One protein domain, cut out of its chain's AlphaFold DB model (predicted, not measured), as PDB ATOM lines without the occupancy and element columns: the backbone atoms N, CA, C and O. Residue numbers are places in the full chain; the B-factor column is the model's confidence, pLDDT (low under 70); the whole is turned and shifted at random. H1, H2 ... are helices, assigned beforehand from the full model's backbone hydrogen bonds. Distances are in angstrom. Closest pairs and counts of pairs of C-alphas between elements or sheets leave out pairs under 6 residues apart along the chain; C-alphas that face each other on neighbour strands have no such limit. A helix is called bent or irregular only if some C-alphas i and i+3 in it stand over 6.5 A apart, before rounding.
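What this domain is: This is residues 18 to 78 of the 80 residues of an uncharacterized protein of Aestuariivirga litoralis (UniProt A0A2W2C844). This is a long helical hairpin: the arms H1a and H1b of a bent helix run out one after the other to a loop, and the longer helix H2 folds back from it, its residues 54 to 66 packing on H1a. Residues 67 to 78 of the far end stick out as a tail, and residues 39 to 44 stick out at the turn, and these two stretches make much of the length. The printed part has 61 residues with two named helices, H1 then H2, no named strand, and is all helix. It is only just extended, close to loose, with a radius of gyration of the C-alphas of 16.1 A; its spans are 56 by 18 by 10 A, only just a rod.

How they stand to each other: Start at H1, residues 18 to 42, assigned as one helix by its hydrogen bonds but bent: C-alphas 28 and 31 are 6.5 A apart. Its arms H1a, residues 18 to 28, and H1b, residues 31 to 42, stand at a steep tilt of 52 degrees. Go on to H2, residues 50 to 76, which touches H1a with its residues 54 to 66 alone, opposite ways at a shallow tilt of 28 degrees; the closest C-alphas, of Gly 18 and Ser 61, are 4.0 A apart. H1b and H2 form a helical hairpin and only just touch, with 3 pairs of C-alphas within 8 A, through residues 33 to 37 and residue 50 alone; the closest C-alphas, of Leu 33 and Pro 50, are 5.9 A apart. They run opposite ways at a shallow tilt of 32 degrees, only just short of steep. Every O i to N i+4 pair is within hydrogen-bond range in H1a, against 7 of 8 in H1b and 21 of 23 in H2.

Where its parts are: Find C-alpha 18 at (62.398, 133.245, 33.038); H1a runs 15.3 A from there to C-alpha 28. H1b covers 17.3 A and ends at C-alpha 42, (51.170, 104.955, 48.229). H2 runs 37.1 A, from C-alpha 50 to C-alpha 76 at (77.597, 145.096, 27.341); it is neither bent nor irregular, but only just: C-alphas 62 and 65 are 6.2 A apart.

The domain as a whole: Look at Leu 42 and Met 78 for the two C-alphas farthest apart, 56.5 A. The printed part has no cut, and the link from H1 to H2, 7 residues, is short. The mean pLDDT of the printed part is 84.9; residues 76 to 78 are under 70.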
ATOM      1  N   GLY A  18      62.754 133.882  31.776       88.81
ATOM      2  CA  GLY A  18      62.398 133.245  33.038       88.81
ATOM      3  C   GLY A  18      60.910 132.889  33.132       88.81
ATOM      4  O   GLY A  18      60.545 131.796  33.563       88.81
ATOM      5  N   ILE A  19      60.023 133.767  32.663       91.00
ATOM      6  CA  ILE A  19      58.585 133.470  32.593       91.00
ATOM      7  C   ILE A  19      58.319 132.293  31.644       91.00
ATOM      8  O   ILE A  19      57.543 131.396  31.985       91.00
ATOM      9  N   ALA A  20      58.972 132.264  30.479       92.62
ATOM     10  CA  ALA A  20      58.848 131.160  29.529       92.62
ATOM     11  C   ALA A  20      59.342 129.830  30.123       92.62
ATOM     12  O   ALA A  20      58.675 128.806  29.967       92.62
ATOM     13  N   GLU A  21      60.453 129.843  30.864       89.81
ATOM     14  CA  GLU A  21      60.975 128.678  31.585       89.81
ATOM     15  C   GLU A  21      59.951 128.149  32.599       89.81
ATOM     16  O   GLU A  21      59.587 126.973  32.555       89.81
ATOM     17  N   VAL A  22      59.396 129.017  33.453       90.62
ATOM     18  CA  VAL A  22      58.359 128.625  34.423       90.62
ATOM     19  C   VAL A  22      57.130 128.056  33.715       90.62
ATOM     20  O   VAL A  22      56.578 127.053  34.168       90.62
ATOM     21  N   ALA A  23      56.703 128.656  32.602       91.50
ATOM     22  CA  ALA A  23      55.560 128.176  31.832       91.50
ATOM     23  C   ALA A  23      55.804 126.774  31.247       91.50
ATOM     24  O   ALA A  23      54.937 125.902  31.355       91.50
ATOM     25  N   LEU A  24      56.992 126.528  30.686       92.25
ATOM     26  CA  LEU A  24      57.386 125.222  30.152       92.25
ATOM     27  C   LEU A  24      57.493 124.165  31.255       92.25
ATOM     28  O   LEU A  24      56.949 123.069  31.112       92.25
ATOM     29  N   VAL A  25      58.132 124.493  32.378       90.19
ATOM     30  CA  VAL A  25      58.262 123.583  33.525       90.19
ATOM     31  C   VAL A  25      56.885 123.251  34.100       90.19
ATOM     32  O   VAL A  25      56.588 122.083  34.353       90.19
ATOM     33  N   ASN A  26      56.009 124.246  34.247       90.25
ATOM     34  CA  ASN A  26      54.656 124.046  34.759       90.25
ATOM     35  C   ASN A  26      53.787 123.199  33.811       90.25
ATOM     36  O   ASN A  26      52.965 122.409  34.267       90.25
ATOM     37  N   ARG A  27      53.980 123.326  32.493       90.56
ATOM     38  CA  ARG A  27      53.235 122.542  31.498       90.56
ATOM     39  C   ARG A  27      53.751 121.109  31.360       90.56
ATOM     40  O   ARG A  27      52.942 120.192  31.253       90.56
ATOM     41  N   SER A  28      55.068 120.912  31.347       88.50
ATOM     42  CA  SER A  28      55.680 119.637  30.942       88.50
ATOM     43  C   SER A  28      56.217 118.818  32.119       88.50
ATOM     44  O   SER A  28      56.049 117.598  32.171       88.50
ATOM     45  N   ILE A  29      56.862 119.472  33.087       85.62
ATOM     46  CA  ILE A  29      57.594 118.794  34.168       85.62
ATOM     47  C   ILE A  29      56.714 118.630  35.412       85.62
ATOM     48  O   ILE A  29      56.707 117.560  36.023       85.62
ATOM     49  N   TYR A  30      55.926 119.648  35.763       86.06
ATOM     50  CA  TYR A  30      55.040 119.613  36.926       86.06
ATOM     51  C   TYR A  30      54.049 118.433  36.942       86.06
ATOM     52  O   TYR A  30      53.996 117.755  37.971       86.06
ATOM     53  N   PRO A  31      53.306 118.105  35.860       87.38
ATOM     54  CA  PRO A  31      52.401 116.952  35.883       87.38
ATOM     55  C   PRO A  31      53.147 115.634  36.128       87.38
ATOM     56  O   PRO A  31      52.703 114.810  36.928       87.38
ATOM     57  N   SER A  32      54.330 115.474  35.530       85.81
ATOM     58  CA  SER A  32      55.181 114.294  35.716       85.81
ATOM     59  C   SER A  32      55.689 114.170  37.157       85.81
ATOM     60  O   SER A  32      55.618 113.095  37.755       85.81
ATOM     61  N   LEU A  33      56.168 115.269  37.750       84.81
ATOM     62  CA  LEU A  33      56.605 115.301  39.151       84.81
ATOM     63  C   LEU A  33      55.449 115.018  40.110       84.81
ATOM     64  O   LEU A  33      55.611 114.252  41.060       84.81
ATOM     65  N   ARG A  34      54.272 115.592  39.839       86.56
ATOM     66  CA  ARG A  34      53.066 115.368  40.632       86.56
ATOM     67  C   ARG A  34      52.658 113.898  40.616       86.56
ATOM     68  O   ARG A  34      52.470 113.330  41.686       86.56
ATOM     69  N   TRP A  35      52.587 113.265  39.446       85.69
ATOM     70  CA  TRP A  35      52.240 111.844  39.337       85.69
ATOM     71  C   TRP A  35      53.236 110.935  40.059       85.69
ATOM     72  O   TRP A  35      52.830 109.989  40.735       85.69
ATOM     73  N   ARG A  36      54.540 111.220  39.965       83.62
ATOM     74  CA  ARG A  36      55.568 110.456  40.694       83.62
ATOM     75  C   ARG A  36      55.427 110.627  42.204       83.62
ATOM     76  O   ARG A  36      55.522 109.645  42.933       83.62
ATOM     77  N   HIS A  37      55.159 111.847  42.664       82.88
ATOM     78  CA  HIS A  37      54.966 112.125  44.082       82.88
ATOM     79  C   HIS A  37      53.676 111.490  44.626       82.88
ATOM     80  O   HIS A  37      53.697 110.912  45.707       82.88
ATOM     81  N   GLU A  38      52.576 111.513  43.869       83.50
ATOM     82  CA  GLU A  38      51.327 110.831  44.241       83.50
ATOM     83  C   GLU A  38      51.500 109.305  44.310       83.50
ATOM     84  O   GLU A  38      51.029 108.688  45.263       83.50
ATOM     85  N   LYS A  39      52.260 108.691  43.392       81.12
ATOM     86  CA  LYS A  39      52.614 107.263  43.490       81.12
ATOM     87  C   LYS A  39      53.496 106.954  44.703       81.12
ATOM     88  O   LYS A  39      53.248 105.974  45.397       81.12
ATOM     89  N   ALA A  40      54.485 107.799  44.996       79.31
ATOM     90  CA  ALA A  40      55.381 107.611  46.139       79.31
ATOM     91  C   ALA A  40      54.661 107.710  47.497       79.31
ATOM     92  O   ALA A  40      55.113 107.115  48.477       79.31
ATOM     93  N   LYS A  41      53.525 108.423  47.567       77.69
ATOM     94  CA  LYS A  41      52.668 108.449  48.765       77.69
ATOM     95  C   LYS A  41      52.092 107.075  49.090       77.69
ATOM     96  O   LYS A  41      52.040 106.713  50.261       77.69
ATOM     97  N   LEU A  42      51.716 106.306  48.066       82.50
ATOM     98  CA  LEU A  42      51.170 104.955  48.229       82.50
ATOM     99  C   LEU A  42      52.226 103.961  48.731       82.50
ATOM    100  O   LEU A  42      51.883 103.007  49.416       82.50
ATOM    101  N   THR A  43      53.505 104.202  48.431       80.88
ATOM    102  CA  THR A  43      54.625 103.330  48.823       80.88
ATOM    103  C   THR A  43      55.429 103.866  50.010       80.88
ATOM    104  O   THR A  43      56.494 103.332  50.310       80.88
ATOM    105  N   GLN A  44      54.971 104.943  50.665       73.81
ATOM    106  CA  GLN A  44      55.675 105.624  51.768       73.81
ATOM    107  C   GLN A  44      57.129 106.040  51.434       73.81
ATOM    108  O   GLN A  44      57.927 106.317  52.322       73.81
ATOM    109  N   SER A  45      57.493 106.136  50.151       76.38
ATOM    110  CA  SER A  45      58.866 106.405  49.687       76.38
ATOM    111  C   SER A  45      59.048 107.878  49.299       76.38
ATOM    112  O   SER A  45      59.504 108.199  48.200       76.38
ATOM    113  N   GLN A  46      58.576 108.799  50.140       71.00
ATOM    114  CA  GLN A  46      58.429 110.202  49.745       71.00
ATOM    115  C   GLN A  46      59.781 110.929  49.742       71.00
ATOM    116  O   GLN A  46      60.419 111.078  50.777       71.00
ATOM    117  N   GLY A  47      60.207 111.382  48.559       73.94
ATOM    118  CA  GLY A  47      61.343 112.290  48.384       73.94
ATOM    119  C   GLY A  47      60.927 113.766  48.410       73.94
ATOM    120  O   GLY A  47      59.914 114.137  49.003       73.94
ATOM    121  N   LEU A  48      61.692 114.617  47.721       78.25
ATOM    122  CA  LEU A  48      61.416 116.054  47.615       78.25
ATOM    123  C   LEU A  48      60.018 116.344  47.045       78.25
ATOM    124  O   LEU A  48      59.576 115.724  46.074       78.25
ATOM    125  N   SER A  49      59.338 117.326  47.641       83.69
ATOM    126  CA  SER A  49      57.993 117.709  47.217       83.69
ATOM    127  C   SER A  49      58.020 118.482  45.883       83.69
ATOM    128  O   SER A  49      58.900 119.326  45.672       83.69
ATOM    129  N   PRO A  50      57.046 118.263  44.976       83.88
ATOM    130  CA  PRO A  50      56.944 119.017  43.725       83.88
ATOM    131  C   PRO A  50      56.818 120.532  43.933       83.88
ATOM    132  O   PRO A  50      57.293 121.306  43.105       83.88
ATOM    133  N   SER A  51      56.209 120.969  45.040       85.94
ATOM    134  CA  SER A  51      56.085 122.390  45.384       85.94
ATOM    135  C   SER A  51      57.436 123.018  45.724       85.94
ATOM    136  O   SER A  51      57.688 124.142  45.296       85.94
ATOM    137  N   THR A  52      58.331 122.298  46.410       86.94
ATOM    138  CA  THR A  52      59.706 122.761  46.672       86.94
ATOM    139  C   THR A  52      60.482 122.956  45.367       86.94
ATOM    140  O   THR A  52      61.126 123.985  45.185       86.94
ATOM    141  N   ILE A  53      60.372 122.007  44.431       87.31
ATOM    142  CA  ILE A  53      61.029 122.100  43.117       87.31
ATOM    143  C   ILE A  53      60.479 123.298  42.332       87.31
ATOM    144  O   ILE A  53      61.245 124.100  41.803       87.31
ATOM    145  N   MET A  54      59.155 123.480  42.312       90.88
ATOM    146  CA  MET A  54      58.537 124.630  41.646       90.88
ATOM    147  C   MET A  54      58.910 125.968  42.287       90.88
ATOM    148  O   MET A  54      59.034 126.958  41.570       90.88
ATOM    149  N   ALA A  55      59.084 126.026  43.610       90.75
ATOM    150  CA  ALA A  55      59.533 127.237  44.294       90.75
ATOM    151  C   ALA A  55      60.964 127.615  43.881       90.75
ATOM    152  O   ALA A  55      61.220 128.779  43.581       90.75
ATOM    153  N   LEU A  56      61.860 126.627  43.784       91.12
ATOM    154  CA  LEU A  56      63.230 126.804  43.298       91.12
ATOM    155  C   LEU A  56      63.269 127.323  41.860       91.12
ATOM    156  O   LEU A  56      63.922 128.331  41.598       91.12
ATOM    157  N   VAL A  57      62.519 126.688  40.953       91.00
ATOM    158  CA  VAL A  57      62.438 127.117  39.548       91.00
ATOM    159  C   VAL A  57      61.892 128.539  39.459       91.00
ATOM    160  O   VAL A  57      62.493 129.392  38.822       91.00
ATOM    161  N   LYS A  58      60.796 128.850  40.159       90.44
ATOM    162  CA  LYS A  58      60.239 130.211  40.169       90.44
ATOM    163  C   LYS A  58      61.234 131.238  40.702       90.44
ATOM    164  O   LYS A  58      61.334 132.316  40.130       90.44
ATOM    165  N   PHE A  59      61.960 130.925  41.771       92.88
ATOM    166  CA  PHE A  59      62.963 131.829  42.325       92.88
ATOM    167  C   PHE A  59      64.112 132.071  41.337       92.88
ATOM    168  O   PHE A  59      64.454 133.217  41.052       92.88
ATOM    169  N   GLN A  60      64.664 131.008  40.751       92.06
ATOM    170  CA  GLN A  60      65.710 131.115  39.737       92.06
ATOM    171  C   GLN A  60      65.235 131.935  38.530       92.06
ATOM    172  O   GLN A  60      65.893 132.889  38.117       92.06
ATOM    173  N   SER A  61      64.081 131.595  37.973       88.44
ATOM    174  CA  SER A  61      63.609 132.201  36.737       88.44
ATOM    175  C   SER A  61      63.077 133.625  36.927       88.44
ATOM    176  O   SER A  61      63.248 134.455  36.045       88.44
ATOM    177  N   LEU A  62      62.440 133.951  38.055       90.62
ATOM    178  CA  LEU A  62      61.827 135.275  38.260       90.62
ATOM    179  C   LEU A  62      62.713 136.256  39.029       90.62
ATOM    180  O   LEU A  62      62.428 137.450  39.014       90.62
ATOM    181  N   VAL A  63      63.767 135.781  39.696       89.81
ATOM    182  CA  VAL A  63      64.678 136.636  40.470       89.81
ATOM    183  C   VAL A  63      66.090 136.575  39.903       89.81
ATOM    184  O   VAL A  63      66.625 137.610  39.513       89.81
ATOM    185  N   LEU A  64      66.690 135.383  39.794       91.00
ATOM    186  CA  LEU A  64      68.078 135.276  39.323       91.00
ATOM    187  C   LEU A  64      68.216 135.677  37.852       91.00
ATOM    188  O   LEU A  64      69.119 136.442  37.531       91.00
ATOM    189  N   MET A  65      67.321 135.228  36.966       89.25
ATOM    190  CA  MET A  65      67.412 135.562  35.537       89.25
ATOM    191  C   MET A  65      67.330 137.076  35.265       89.25
ATOM    192  O   MET A  65      68.244 137.588  34.619       89.25
ATOM    193  N   PRO A  66      66.340 137.842  35.771       87.69
ATOM    194  CA  PRO A  66      66.307 139.294  35.568       87.69
ATOM    195  C   PRO A  66      67.524 140.019  36.147       87.69
ATOM    196  O   PRO A  66      68.045 140.940  35.520       87.69
ATOM    197  N   VAL A  67      68.006 139.592  37.322       91.00
ATOM    198  CA  VAL A  67      69.214 140.157  37.943       91.00
ATOM    199  C   VAL A  67      70.437 139.895  37.064       91.00
ATOM    200  O   VAL A  67      71.222 140.809  36.817       91.00
ATOM    201  N   LEU A  68      70.580 138.684  36.523       89.62
ATOM    202  CA  LEU A  68      71.641 138.360  35.570       89.62
ATOM    203  C   LEU A  68      71.518 139.183  34.284       89.62
ATOM    204  O   LEU A  68      72.515 139.733  33.825       89.62
ATOM    205  N   GLY A  69      70.310 139.341  33.738       86.75
ATOM    206  CA  GLY A  69      70.057 140.179  32.565       86.75
ATOM    207  C   GLY A  69      70.425 141.646  32.792       86.75
ATOM    208  O   GLY A  69      71.018 142.281  31.921       86.75
ATOM    209  N   PHE A  70      70.155 142.171  33.989       88.69
ATOM    210  CA  PHE A  70      70.562 143.515  34.393       88.69
ATOM    211  C   PHE A  70      72.093 143.655  34.471       88.69
ATOM    212  O   PHE A  70      72.680 144.595  33.924       88.69
ATOM    213  N   LEU A  71      72.765 142.697  35.119       88.25
ATOM    214  CA  LEU A  71      74.223 142.693  35.271       88.25
ATOM    215  C   LEU A  71      74.944 142.509  33.927       88.25
ATOM    216  O   LEU A  71      75.941 143.176  33.666       88.25
ATOM    217  N   LEU A  72      74.433 141.659  33.041       86.31
ATOM    218  CA  LEU A  72      74.993 141.469  31.702       86.31
ATOM    219  C   LEU A  72      74.733 142.681  30.800       86.31
ATOM    220  O   LEU A  72      75.644 143.134  30.107       86.31
ATOM    221  N   GLY A  73      73.529 143.259  30.855       80.19
ATOM    222  CA  GLY A  73      73.186 144.464  30.099       80.19
ATOM    223  C   GLY A  73      74.003 145.694  30.511       80.19
ATOM    224  O   GLY A  73      74.314 146.534  29.668       80.19
ATOM    225  N   SER A  74      74.421 145.786  31.780       80.06
ATOM    226  CA  SER A  74      75.340 146.841  32.234       80.06
ATOM    227  C   SER A  74      76.779 146.630  31.747       80.06
ATOM    228  O   SER A  74      77.450 147.607  31.420       80.06
ATOM    229  N   ARG A  75      77.238 145.377  31.611       76.75
ATOM    230  CA  ARG A  75      78.572 145.056  31.068       76.75
ATOM    231  C   ARG A  75      78.674 145.193  29.553       76.75
ATOM    232  O   ARG A  75      79.712 145.621  29.070       76.75
ATOM    233  N   LEU A  76      77.618 144.892  28.799       67.12
ATOM    234  CA  LEU A  76      77.597 145.096  27.341       67.12
ATOM    235  C   LEU A  76      77.838 146.561  26.956       67.12
ATOM    236  O   LEU A  76      78.497 146.836  25.961       67.12
ATOM    237  N   LYS A  77      77.376 147.498  27.789       61.50
ATOM    238  CA  LYS A  77      77.616 148.932  27.608       61.50
ATOM    239  C   LYS A  77      79.034 149.390  27.982       61.50
ATOM    240  O   LYS A  77      79.368 150.545  27.774       61.50
ATOM    241  N   MET A  78      79.837 148.515  28.588       54.50
ATOM    242  CA  MET A  78      81.223 148.800  28.973       54.50
ATOM    243  C   MET A  78      82.210 148.515  27.829       54.50
ATOM    244  O   MET A  78      83.335 148.998  27.873       54.50
TER     245      MET A  78